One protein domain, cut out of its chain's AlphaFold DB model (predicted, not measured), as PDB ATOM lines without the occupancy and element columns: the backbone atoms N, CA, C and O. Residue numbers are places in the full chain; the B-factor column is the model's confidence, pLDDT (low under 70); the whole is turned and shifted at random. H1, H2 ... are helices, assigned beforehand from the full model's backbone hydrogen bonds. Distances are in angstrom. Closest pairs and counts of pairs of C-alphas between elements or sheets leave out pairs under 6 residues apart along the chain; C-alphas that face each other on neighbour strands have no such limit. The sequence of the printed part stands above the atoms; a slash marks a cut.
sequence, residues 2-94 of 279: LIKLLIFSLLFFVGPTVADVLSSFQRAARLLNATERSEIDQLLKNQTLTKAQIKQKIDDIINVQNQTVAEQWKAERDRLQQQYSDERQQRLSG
ATOM      1  N   LEU A   2     101.167 107.431 131.309       36.88
ATOM      2  CA  LEU A   2     101.996 108.561 131.779       36.88
ATOM      3  C   LEU A   2     102.166 109.722 130.779       36.88
ATOM      4  O   LEU A   2     101.996 110.871 131.164       36.88
ATOM      5  N   ILE A   3     102.342 109.442 129.485       38.22
ATOM      6  CA  ILE A   3     102.451 110.486 128.443       38.22
ATOM      7  C   ILE A   3     101.203 111.391 128.398       38.22
ATOM      8  O   ILE A   3     101.300 112.583 128.122       38.22
ATOM      9  N   LYS A   4     100.021 110.864 128.758       36.28
ATOM     10  CA  LYS A   4      98.798 111.675 128.849       36.28
ATOM     11  C   LYS A   4      98.866 112.708 129.979       36.28
ATOM     12  O   LYS A   4      98.259 113.753 129.818       36.28
ATOM     13  N   LEU A   5      99.590 112.446 131.075       41.06
ATOM     14  CA  LEU A   5      99.769 113.338 132.237       41.06
ATOM     15  C   LEU A   5     100.835 114.418 132.009       41.06
ATOM     16  O   LEU A   5     100.678 115.542 132.490       41.06
ATOM     17  N   LEU A   6     101.882 114.074 131.259       44.31
ATOM     18  CA  LEU A   6     102.945 114.972 130.803       44.31
ATOM     19  C   LEU A   6     102.340 116.059 129.899       44.31
ATOM     20  O   LEU A   6     102.465 117.260 130.145       44.31
ATOM     21  N   ILE A   7     101.509 115.611 128.960       45.38
ATOM     22  CA  ILE A   7     100.786 116.474 128.036       45.38
ATOM     23  C   ILE A   7      99.634 117.195 128.739       45.38
ATOM     24  O   ILE A   7      99.416 118.365 128.474       45.38
ATOM     25  N   PHE A   8      98.961 116.581 129.721       41.81
ATOM     26  CA  PHE A   8      97.997 117.299 130.563       41.81
ATOM     27  C   PHE A   8      98.645 118.374 131.434       41.81
ATOM     28  O   PHE A   8      97.953 119.315 131.780       41.81
ATOM     29  N   SER A   9      99.918 118.253 131.828       45.53
ATOM     30  CA  SER A   9     100.598 119.265 132.652       45.53
ATOM     31  C   SER A   9     101.100 120.441 131.817       45.53
ATOM     32  O   SER A   9     100.984 121.574 132.275       45.53
ATOM     33  N   LEU A  10     101.547 120.191 130.583       47.72
ATOM     34  CA  LEU A  10     101.858 121.237 129.601       47.72
ATOM     35  C   LEU A  10     100.585 121.885 129.019       47.72
ATOM     36  O   LEU A  10     100.531 123.100 128.876       47.72
ATOM     37  N   LEU A  11      99.506 121.116 128.820       44.69
ATOM     38  CA  LEU A  11      98.177 121.618 128.431       44.69
ATOM     39  C   LEU A  11      97.353 122.177 129.592       44.69
ATOM     40  O   LEU A  11      96.358 122.859 129.373       44.69
ATOM     41  N   PHE A  12      97.730 121.956 130.852       44.44
ATOM     42  CA  PHE A  12      97.042 122.627 131.964       44.44
ATOM     43  C   PHE A  12      97.259 124.147 131.950       44.44
ATOM     44  O   PHE A  12      96.488 124.901 132.553       44.44
ATOM     45  N   PHE A  13      98.262 124.593 131.195       47.81
ATOM     46  CA  PHE A  13      98.534 125.985 130.881       47.81
ATOM     47  C   PHE A  13      97.736 126.510 129.674       47.81
ATOM     48  O   PHE A  13      97.739 127.710 129.438       47.81
ATOM     49  N   VAL A  14      96.999 125.670 128.941       39.28
ATOM     50  CA  VAL A  14      96.516 125.989 127.590       39.28
ATOM     51  C   VAL A  14      95.303 125.106 127.231       39.28
ATOM     52  O   VAL A  14      95.446 123.915 126.992       39.28
ATOM     53  N   GLY A  15      94.081 125.649 127.188       36.97
ATOM     54  CA  GLY A  15      92.958 124.953 126.522       36.97
ATOM     55  C   GLY A  15      92.913 125.346 125.043       36.97
ATOM     56  O   GLY A  15      93.205 126.518 124.806       36.97
ATOM     57  N   PRO A  16      92.501 124.495 124.070       49.06
ATOM     58  CA  PRO A  16      91.735 123.236 124.094       49.06
ATOM     59  C   PRO A  16      92.355 122.055 123.280       49.06
ATOM     60  O   PRO A  16      93.493 121.707 123.538       49.06
ATOM     61  N   THR A  17      91.543 121.322 122.491       42.09
ATOM     62  CA  THR A  17      91.521 119.862 122.231       42.09
ATOM     63  C   THR A  17      92.804 119.106 122.561       42.09
ATOM     64  O   THR A  17      93.716 118.914 121.766       42.09
ATOM     65  N   VAL A  18      92.756 118.527 123.761       46.38
ATOM     66  CA  VAL A  18      93.705 117.562 124.316       46.38
ATOM     67  C   VAL A  18      94.172 116.535 123.278       46.38
ATOM     68  O   VAL A  18      95.311 116.124 123.355       46.38
ATOM     69  N   ALA A  19      93.349 116.146 122.301       44.72
ATOM     70  CA  ALA A  19      93.702 115.159 121.282       44.72
ATOM     71  C   ALA A  19      94.801 115.616 120.300       44.72
ATOM     72  O   ALA A  19      95.753 114.864 120.087       44.72
ATOM     73  N   ASP A  20      94.717 116.829 119.745       44.03
ATOM     74  CA  ASP A  20      95.639 117.279 118.690       44.03
ATOM     75  C   ASP A  20      96.991 117.678 119.271       44.03
ATOM     76  O   ASP A  20      98.036 117.248 118.769       44.03
ATOM     77  N   VAL A  21      96.974 118.375 120.412       46.16
ATOM     78  CA  VAL A  21      98.197 118.690 121.155       46.16
ATOM     79  C   VAL A  21      98.800 117.437 121.807       46.16
ATOM     80  O   VAL A  21     100.019 117.322 121.922       46.16
ATOM     81  N   LEU A  22      97.988 116.424 122.158       49.00
ATOM     82  CA  LEU A  22      98.553 115.121 122.526       49.00
ATOM     83  C   LEU A  22      99.267 114.449 121.376       49.00
ATOM     84  O   LEU A  22     100.319 113.857 121.595       49.00
ATOM     85  N   SER A  23      98.672 114.467 120.188       56.31
ATOM     86  CA  SER A  23      99.216 113.735 119.052       56.31
ATOM     87  C   SER A  23     100.544 114.331 118.576       56.31
ATOM     88  O   SER A  23     101.465 113.584 118.252       56.31
ATOM     89  N   SER A  24     100.675 115.657 118.604       57.19
ATOM     90  CA  SER A  24     101.898 116.404 118.273       57.19
ATOM     91  C   SER A  24     102.982 116.208 119.323       57.19
ATOM     92  O   SER A  24     104.097 115.808 118.993       57.19
ATOM     93  N   PHE A  25     102.642 116.350 120.604       60.81
ATOM     94  CA  PHE A  25     103.610 116.118 121.671       60.81
ATOM     95  C   PHE A  25     104.037 114.648 121.753       60.81
ATOM     96  O   PHE A  25     105.184 114.346 122.053       60.81
ATOM     97  N   GLN A  26     103.148 113.704 121.428       66.75
ATOM     98  CA  GLN A  26     103.519 112.298 121.269       66.75
ATOM     99  C   GLN A  26     104.509 112.076 120.126       66.75
ATOM    100  O   GLN A  26     105.325 111.168 120.240       66.75
ATOM    101  N   ARG A  27     104.456 112.861 119.042       70.62
ATOM    102  CA  ARG A  27     105.459 112.790 117.966       70.62
ATOM    103  C   ARG A  27     106.803 113.327 118.447       70.62
ATOM    104  O   ARG A  27     107.791 112.621 118.299       70.62
ATOM    105  N   ALA A  28     106.826 114.482 119.111       67.81
ATOM    106  CA  ALA A  28     108.051 115.034 119.694       67.81
ATOM    107  C   ALA A  28     108.657 114.093 120.756       67.81
ATOM    108  O   ALA A  28     109.839 113.772 120.724       67.81
ATOM    109  N   ALA A  29     107.826 113.530 121.634       70.38
ATOM    110  CA  ALA A  29     108.251 112.576 122.656       70.38
ATOM    111  C   ALA A  29     108.665 111.199 122.098       70.38
ATOM    112  O   ALA A  29     109.176 110.373 122.854       70.38
ATOM    113  N   ARG A  30     108.432 110.893 120.813       80.56
ATOM    114  CA  ARG A  30     109.005 109.691 120.173       80.56
ATOM    115  C   ARG A  30     110.473 109.871 119.813       80.56
ATOM    116  O   ARG A  30     111.151 108.860 119.701       80.56
ATOM    117  N   LEU A  31     110.932 111.112 119.656       80.25
ATOM    118  CA  LEU A  31     112.339 111.420 119.404       80.25
ATOM    119  C   LEU A  31     113.198 111.190 120.654       80.25
ATOM    120  O   LEU A  31     114.385 110.929 120.539       80.25
ATOM    121  N   LEU A  32     112.574 111.232 121.834       83.56
ATOM    122  CA  LEU A  32     113.234 111.034 123.118       83.56
ATOM    123  C   LEU A  32     113.305 109.558 123.513       83.56
ATOM    124  O   LEU A  32     112.351 108.782 123.346       83.56
ATOM    125  N   ASN A  33     114.410 109.193 124.154       89.44
ATOM    126  CA  ASN A  33     114.609 107.870 124.723       89.44
ATOM    127  C   ASN A  33     113.669 107.634 125.919       89.44
ATOM    128  O   ASN A  33     113.046 108.540 126.477       89.44
ATOM    129  N   ALA A  34     113.493 106.370 126.316       88.38
ATOM    130  CA  ALA A  34     112.628 106.026 127.452       88.38
ATOM    131  C   ALA A  34     113.102 106.669 128.770       88.38
ATOM    132  O   ALA A  34     112.273 107.142 129.549       88.38
ATOM    133  N   THR A  35     114.419 106.731 128.980       90.56
ATOM    134  CA  THR A  35     115.043 107.335 130.164       90.56
ATOM    135  C   THR A  35     114.739 108.828 130.266       90.56
ATOM    136  O   THR A  35     114.234 109.277 131.288       90.56
ATOM    137  N   GLU A  36     114.929 109.582 129.185       87.62
ATOM    138  CA  GLU A  36     114.694 111.034 129.150       87.62
ATOM    139  C   GLU A  36     113.225 111.374 129.353       87.62
ATOM    140  O   GLU A  36     112.882 112.283 130.101       87.62
ATOM    141  N   ARG A  37     112.325 110.595 128.743       86.06
ATOM    142  CA  ARG A  37     110.887 110.741 128.988       86.06
ATOM    143  C   ARG A  37     110.546 110.576 130.463       86.06
ATOM    144  O   ARG A  37     109.740 111.346 130.980       86.06
ATOM    145  N   SER A  38     111.152 109.591 131.128       88.69
ATOM    146  CA  SER A  38     110.979 109.372 132.566       88.69
ATOM    147  C   SER A  38     111.522 110.549 133.383       88.69
ATOM    148  O   SER A  38     110.865 110.995 134.324       88.69
ATOM    149  N   GLU A  39     112.678 111.094 133.009       90.31
ATOM    150  CA  GLU A  39     113.284 112.242 133.684       90.31
ATOM    151  C   GLU A  39     112.443 113.518 133.525       90.31
ATOM    152  O   GLU A  39     112.097 114.160 134.518       90.31
ATOM    153  N   ILE A  40     111.994 113.831 132.307       86.25
ATOM    154  CA  ILE A  40     111.070 114.942 132.040       86.25
ATOM    155  C   ILE A  40     109.761 114.759 132.825       86.25
ATOM    156  O   ILE A  40     109.243 115.712 133.413       86.25
ATOM    157  N   ASP A  41     109.236 113.532 132.900       83.38
ATOM    158  CA  ASP A  41     108.063 113.207 133.717       83.38
ATOM    159  C   ASP A  41     108.292 113.500 135.210       83.38
ATOM    160  O   ASP A  41     107.375 113.960 135.900       83.38
ATOM    161  N   GLN A  42     109.490 113.230 135.734       87.75
ATOM    162  CA  GLN A  42     109.850 113.549 137.118       87.75
ATOM    163  C   GLN A  42     109.979 115.061 137.331       87.75
ATOM    164  O   GLN A  42     109.445 115.581 138.314       87.75
ATOM    165  N   LEU A  43     110.601 115.780 136.392       86.94
ATOM    166  CA  LEU A  43     110.727 117.239 136.438       86.94
ATOM    167  C   LEU A  43     109.362 117.929 136.468       86.94
ATOM    168  O   LEU A  43     109.141 118.822 137.280       86.94
ATOM    169  N   LEU A  44     108.405 117.475 135.658       82.31
ATOM    170  CA  LEU A  44     107.060 118.064 135.600       82.31
ATOM    171  C   LEU A  44     106.178 117.742 136.812       82.31
ATOM    172  O   LEU A  44     105.181 118.433 137.073       82.31
ATOM    173  N   LYS A  45     106.517 116.681 137.548       83.06
ATOM    174  CA  LYS A  45     105.900 116.349 138.838       83.06
ATOM    175  C   LYS A  45     106.533 117.119 139.993       83.06
ATOM    176  O   LYS A  45     105.916 117.198 141.056       83.06
ATOM    177  N   ASN A  46     107.722 117.688 139.798       85.25
ATOM    178  CA  ASN A  46     108.389 118.483 140.811       85.25
ATOM    179  C   ASN A  46     107.624 119.797 141.043       85.25
ATOM    180  O   ASN A  46     107.326 120.544 140.113       85.25
ATOM    181  N   GLN A  47     107.271 120.059 142.300       84.62
ATOM    182  CA  GLN A  47     106.500 121.240 142.695       84.62
ATOM    183  C   GLN A  47     107.370 122.381 143.222       84.62
ATOM    184  O   GLN A  47     106.884 123.505 143.328       84.62
ATOM    185  N   THR A  48     108.629 122.096 143.563       90.50
ATOM    186  CA  THR A  48     109.560 123.079 144.126       90.50
ATOM    187  C   THR A  48     110.288 123.857 143.040       90.50
ATOM    188  O   THR A  48     110.677 124.998 143.272       90.50
ATOM    189  N   LEU A  49     110.440 123.273 141.848       88.75
ATOM    190  CA  LEU A  49     111.067 123.941 140.714       88.75
ATOM    191  C   LEU A  49     110.132 124.974 140.076       88.75
ATOM    192  O   LEU A  49     108.927 124.756 139.895       88.75
ATOM    193  N   THR A  50     110.720 126.106 139.705       91.31
ATOM    194  CA  THR A  50     110.065 127.130 138.886       91.31
ATOM    195  C   THR A  50     109.912 126.647 137.445       91.31
ATOM    196  O   THR A  50     110.630 125.752 136.991       91.31
ATOM    197  N   LYS A  51     108.987 127.247 136.688       85.69
ATOM    198  CA  LYS A  51     108.823 126.916 135.264       85.69
ATOM    199  C   LYS A  51     110.092 127.194 134.461       85.69
ATOM    200  O   LYS A  51     110.419 126.379 133.607       85.69
ATOM    201  N   ALA A  52     110.816 128.277 134.764       86.38
ATOM    202  CA  ALA A  52     112.119 128.576 134.165       86.38
ATOM    203  C   ALA A  52     113.103 127.413 134.355       86.38
ATOM    204  O   ALA A  52     113.667 126.914 133.388       86.38
ATOM    205  N   GLN A  53     113.251 126.936 135.595       91.50
ATOM    206  CA  GLN A  53     114.156 125.831 135.923       91.50
ATOM    207  C   GLN A  53     113.737 124.519 135.254       91.50
ATOM    208  O   GLN A  53     114.590 123.762 134.805       91.50
ATOM    209  N   ILE A  54     112.432 124.235 135.180       85.00
ATOM    210  CA  ILE A  54     111.927 123.047 134.480       85.00
ATOM    211  C   ILE A  54     112.215 123.149 132.978       85.00
ATOM    212  O   ILE A  54     112.720 122.186 132.410       85.00
ATOM    213  N   LYS A  55     111.930 124.299 132.346       86.25
ATOM    214  CA  LYS A  55     112.231 124.551 130.926       86.25
ATOM    215  C   LYS A  55     113.716 124.348 130.642       86.25
ATOM    216  O   LYS A  55     114.047 123.563 129.765       86.25
ATOM    217  N   GLN A  56     114.578 124.967 131.448       90.31
ATOM    218  CA  GLN A  56     116.026 124.844 131.314       90.31
ATOM    219  C   GLN A  56     116.481 123.385 131.398       90.31
ATOM    220  O   GLN A  56     117.156 122.914 130.497       90.31
ATOM    221  N   LYS A  57     116.046 122.632 132.418       91.38
ATOM    222  CA  LYS A  57     116.431 121.218 132.551       91.38
ATOM    223  C   LYS A  57     115.934 120.344 131.400       91.38
ATOM    224  O   LYS A  57     116.613 119.398 131.025       91.38
ATOM    225  N   ILE A  58     114.749 120.631 130.857       88.06
ATOM    226  CA  ILE A  58     114.242 119.926 129.671       88.06
ATOM    227  C   ILE A  58     115.112 120.256 128.455       88.06
ATOM    228  O   ILE A  58     115.501 119.343 127.734       88.06
ATOM    229  N   ASP A  59     115.438 121.531 128.245       87.19
ATOM    230  CA  ASP A  59     116.299 121.955 127.142       87.19
ATOM    231  C   ASP A  59     117.707 121.337 127.277       87.19
ATOM    232  O   ASP A  59     118.249 120.850 126.287       87.19
ATOM    233  N   ASP A  60     118.259 121.246 128.492       91.81
ATOM    234  CA  ASP A  60     119.538 120.577 128.771       91.81
ATOM    235  C   ASP A  60     119.496 119.086 128.391       91.81
ATOM    236  O   ASP A  60     120.387 118.607 127.693       91.81
ATOM    237  N   ILE A  61     118.439 118.357 128.780       87.88
ATOM    238  CA  ILE A  61     118.249 116.937 128.419       87.88
ATOM    239  C   ILE A  61     118.222 116.758 126.894       87.88
ATOM    240  O   ILE A  61     118.803 115.814 126.359       87.88
ATOM    241  N   ILE A  62     117.548 117.662 126.187       86.56
ATOM    242  CA  ILE A  62     117.340 117.562 124.739       86.56
ATOM    243  C   ILE A  62     118.610 117.926 123.965       86.56
ATOM    244  O   ILE A  62     118.944 117.261 122.982       86.56
ATOM    245  N   ASN A  63     119.345 118.939 124.423       88.88
ATOM    246  CA  ASN A  63     120.575 119.395 123.776       88.88
ATOM    247  C   ASN A  63     121.715 118.364 123.858       88.88
ATOM    248  O   ASN A  63     122.611 118.391 123.018       88.88
ATOM    249  N   VAL A  64     121.682 117.435 124.823       88.19
ATOM    250  CA  VAL A  64     122.699 116.376 124.981       88.19
ATOM    251  C   VAL A  64     122.598 115.281 123.909       88.19
ATOM    252  O   VAL A  64     123.596 114.630 123.614       88.19
ATOM    253  N   GLN A  65     121.428 115.066 123.300       73.69
ATOM    254  CA  GLN A  65     121.234 113.953 122.366       73.69
ATOM    255  C   GLN A  65     121.804 114.201 120.965       73.69
ATOM    256  O   GLN A  65     122.628 113.433 120.472       73.69
ATOM    257  N   ASN A  66     121.255 115.198 120.268       81.50
ATOM    258  CA  ASN A  66     121.527 115.472 118.860       81.50
ATOM    259  C   ASN A  66     120.941 116.842 118.496       81.50
ATOM    260  O   ASN A  66     119.774 117.118 118.786       81.50
ATOM    261  N   GLN A  67     121.720 117.667 117.796       88.56
ATOM    262  CA  GLN A  67     121.288 118.979 117.318       88.56
ATOM    263  C   GLN A  67     119.996 118.908 116.483       88.56
ATOM    264  O   GLN A  67     119.104 119.732 116.668       88.56
ATOM    265  N   THR A  68     119.826 117.874 115.655       87.81
ATOM    266  CA  THR A  68     118.607 117.679 114.854       87.81
ATOM    267  C   THR A  68     117.363 117.485 115.727       87.81
ATOM    268  O   THR A  68     116.294 118.009 115.413       87.81
ATOM    269  N   VAL A  69     117.482 116.747 116.839       83.62
ATOM    270  CA  VAL A  69     116.361 116.523 117.770       83.62
ATOM    271  C   VAL A  69     116.023 117.815 118.511       83.62
ATOM    272  O   VAL A  69     114.846 118.144 118.655       83.62
ATOM    273  N   ALA A  70     117.038 118.584 118.912       84.44
ATOM    274  CA  ALA A  70     116.852 119.884 119.549       84.44
ATOM    275  C   ALA A  70     116.152 120.899 118.626       84.44
ATOM    276  O   ALA A  70     115.220 121.588 119.050       84.44
ATOM    277  N   GLU A  71     116.533 120.955 117.349       88.56
ATOM    278  CA  GLU A  71     115.891 121.816 116.350       88.56
ATOM    279  C   GLU A  71     114.428 121.417 116.102       88.56
ATOM    280  O   GLU A  71     113.542 122.276 116.122       88.56
ATOM    281  N   GLN A  72     114.148 120.116 115.948       85.50
ATOM    282  CA  GLN A  72     112.777 119.608 115.796       85.50
ATOM    283  C   GLN A  72     111.915 119.894 117.029       85.50
ATOM    284  O   GLN A  72     110.754 120.288 116.898       85.50
ATOM    285  N   TRP A  73     112.480 119.735 118.225       81.56
ATOM    286  CA  TRP A  73     111.801 120.053 119.475       81.56
ATOM    287  C   TRP A  73     111.430 121.533 119.564       81.56
ATOM    288  O   TRP A  73     110.281 121.869 119.865       81.56
ATOM    289  N   LYS A  74     112.385 122.422 119.267       84.94
ATOM    290  CA  LYS A  74     112.168 123.870 119.269       84.94
ATOM    291  C   LYS A  74     111.078 124.266 118.274       84.94
ATOM    292  O   LYS A  74     110.147 124.973 118.654       84.94
ATOM    293  N   ALA A  75     111.150 123.757 117.044       86.38
ATOM    294  CA  ALA A  75     110.156 124.029 116.010       86.38
ATOM    295  C   ALA A  75     108.746 123.573 116.424       86.38
ATOM    296  O   ALA A  75     107.783 124.322 116.261       86.38
ATOM    297  N   GLU A  76     108.610 122.377 117.006       81.62
ATOM    298  CA  GLU A  76     107.305 121.867 117.436       81.62
ATOM    299  C   GLU A  76     106.746 122.647 118.635       81.62
ATOM    300  O   GLU A  76     105.550 122.938 118.680       81.62
ATOM    301  N   ARG A  77     107.600 123.037 119.588       80.19
ATOM    302  CA  ARG A  77     107.211 123.894 120.716       80.19
ATOM    303  C   ARG A  77     106.687 125.244 120.228       80.19
ATOM    304  O   ARG A  77     105.617 125.667 120.662       80.19
ATOM    305  N   ASP A  78     107.416 125.892 119.324       82.81
ATOM    306  CA  ASP A  78     107.049 127.205 118.792       82.81
ATOM    307  C   ASP A  78     105.745 127.106 117.970       82.81
ATOM    308  O   ASP A  78     104.840 127.927 118.132       82.81
ATOM    309  N   ARG A  79     105.573 126.028 117.187       84.69
ATOM    310  CA  ARG A  79     104.327 125.716 116.463       84.69
ATOM    311  C   ARG A  79     103.127 125.561 117.398       84.69
ATOM    312  O   ARG A  79     102.071 126.136 117.144       84.69
ATOM    313  N   LEU A  80     103.276 124.799 118.483       78.12
ATOM    314  CA  LEU A  80     102.215 124.600 119.475       78.12
ATOM    315  C   LEU A  80     101.864 125.890 120.216       78.12
ATOM    316  O   LEU A  80     100.695 126.131 120.519       78.12
ATOM    317  N   GLN A  81     102.863 126.724 120.496       80.38
ATOM    318  CA  GLN A  81     102.646 128.016 121.129       80.38
ATOM    319  C   GLN A  81     101.865 128.970 120.217       80.38
ATOM    320  O   GLN A  81     100.943 129.630 120.698       80.38
ATOM    321  N   GLN A  82     102.170 128.982 118.917       85.62
ATOM    322  CA  GLN A  82     101.420 129.754 117.927       85.62
ATOM    323  C   GLN A  82      99.977 129.249 117.781       85.62
ATOM    324  O   GLN A  82      99.027 130.026 117.863       85.62
ATOM    325  N   GLN A  83      99.790 127.932 117.647       82.88
ATOM    326  CA  GLN A  83      98.452 127.341 117.566       82.88
ATOM    327  C   GLN A  83      97.605 127.724 118.789       82.88
ATOM    328  O   GLN A  83      96.431 128.077 118.662       82.88
ATOM    329  N   TYR A  84      98.208 127.720 119.981       78.25
ATOM    330  CA  TYR A  84      97.519 128.160 121.185       78.25
ATOM    331  C   TYR A  84      97.114 129.634 121.146       78.25
ATOM    332  O   TYR A  84      95.983 129.959 121.522       78.25
ATOM    333  N   SER A  85      98.015 130.534 120.735       81.94
ATOM    334  CA  SER A  85      97.692 131.961 120.674       81.94
ATOM    335  C   SER A  85      96.539 132.236 119.716       81.94
ATOM    336  O   SER A  85      95.640 133.003 120.067       81.94
ATOM    337  N   ASP A  86      96.514 131.548 118.575       86.62
ATOM    338  CA  ASP A  86      95.498 131.728 117.539       86.62
ATOM    339  C   ASP A  86      94.128 131.220 118.013       86.62
ATOM    340  O   ASP A  86      93.133 131.948 117.971       86.62
ATOM    341  N   GLU A  87      94.065 130.004 118.567       83.38
ATOM    342  CA  GLU A  87      92.821 129.438 119.104       83.38
ATOM    343  C   GLU A  87      92.281 130.251 120.288       83.38
ATOM    344  O   GLU A  87      91.067 130.436 120.443       83.38
ATOM    345  N   ARG A  88      93.177 130.775 121.131       83.44
ATOM    346  CA  ARG A  88      92.815 131.682 122.222       83.44
ATOM    347  C   ARG A  88      92.216 132.974 121.673       83.44
ATOM    348  O   ARG A  88      91.151 133.380 122.134       83.44
ATOM    349  N   GLN A  89      92.847 133.600 120.683       88.81
ATOM    350  CA  GLN A  89      92.334 134.820 120.062       88.81
ATOM    351  C   GLN A  89      90.969 134.584 119.405       88.81
ATOM    352  O   GLN A  89      90.048 135.382 119.595       88.81
ATOM    353  N   GLN A  90      90.794 133.448 118.726       88.50
ATOM    354  CA  GLN A  90      89.517 133.058 118.137       88.50
ATOM    355  C   GLN A  90      88.421 132.911 119.203       88.50
ATOM    356  O   GLN A  90      87.322 133.437 119.033       88.50
ATOM    357  N   ARG A  91      88.720 132.271 120.340       85.12
ATOM    358  CA  ARG A  91      87.782 132.130 121.473       85.12
ATOM    359  C   ARG A  91      87.408 133.458 122.119       85.12
ATOM    360  O   ARG A  91      86.287 133.603 122.600       85.12
ATOM    361  N   LEU A  92      88.335 134.411 122.144       89.62
ATOM    362  CA  LEU A  92      88.119 135.725 122.745       89.62
ATOM    363  C   LEU A  92      87.461 136.735 121.794       89.62
ATOM    364  O   LEU A  92      87.012 137.778 122.265       89.62
ATOM    365  N   SER A  93      87.366 136.438 120.492       92.56
ATOM    366  CA  SER A  93      86.829 137.356 119.469       92.56
ATOM    367  C   SER A  93      85.379 137.807 119.713       92.56
ATOM    368  O   SER A  93      85.001 138.893 119.284       92.56
ATOM    369  N   GLY A  94      84.588 137.029 120.459       89.56
ATOM    370  CA  GLY A  94      83.226 137.378 120.891       89.56
ATOM    371  C   GLY A  94      83.048 137.456 122.411       89.56
ATOM    372  O   GLY A  94      81.920 137.450 122.902       89.56
TER     373      GLY A  94
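This is residues 2 to 94 of the 279 residues of the protein "(pine wood nematode) hypothetical protein" of Bursaphelenchus xylophilus (UniProt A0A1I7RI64). A long helix, H5, has the shorter H2 side by side with its first half, running opposite ways, while a helical hairpin of H3 and H4 packs at the end where H5 begins, and the short H1 packs across H2 and H3. The contacts make a ring, H1 to H2 to H5 to H4 to H3 and back to H1, and the last residues of H5 stick out with the tail, residues 89 to 94. The printed part has 93 residues with five named helices, H1 to H5 in order along the chain, and no named strand; the class is all helix. It is compact, with a radius of gyration of the C-alphas of 13.7 A, and the C-alphas span 44 by 31 by 23 A.

H5, residues 67 to 92, touches H2, residues 18 to 31, with residues 69 to 80 alone, at a shallow tilt of 9 degrees, opposite ways; their closest C-alphas, of Ala 28 and Trp 73, are 6.3 A apart. H4, residues 51 to 63, touches H5 with residues 59 to 63 alone, meeting residues 69 to 70 of H5; the closest C-alphas, of Asn 63 and Ala 70, are 5.7 A apart. H4 and H5 form a helical hairpin at a tilt of 37 degrees, only just steep. H3, residues 34 to 45, forms a helical hairpin with H4 at a shallow tilt of 7 degrees; the closest C-alphas, of Leu 43 and Ile 54, are 6.2 A apart. H1, residues 2 to 11, touches H2 at a steep tilt of 63 degrees, opposite ways, with the C-alphas of Ile 7 and Leu 22 closest at 6.1 A. H3 touches H1 with residues 41 to 44 alone, at a steep tilt of 47 degrees, the same way; the closest C-alphas, of Leu 6 and Asp 41, are 6.1 A apart. H2 and H3 are close but not clearly touching, with the C-alphas of Ala 29 and Arg 37 7.1 A apart. H1 is apart from H4 and H5, H2 from H4, and H3 from H5. In H1, H3, H4 and H5 every O i to N i+4 pair is within hydrogen-bond range; in H2 it is 9 of 10.

H5 runs 37.6 A from C-alpha 67 at (121.288, 118.979, 117.318) to C-alpha 92 at (88.119, 135.725, 122.745). H2 is 20.2 A long, H4 18.1 A, H3 16.8 A and H1 14.0 A; H1 begins at C-alpha 2, (101.996, 108.561, 131.779).

The two C-alphas farthest apart, of Val 64 and Gly 94, are 44.9 A from each other. The printed part has no cut; the links H2 to H3, H3 to H4 and H4 to H5 are tight, and H1 to H2 is short. The mean pLDDT of the printed part is 74.7, and residues 2 to 26 and residue 28 are under 70.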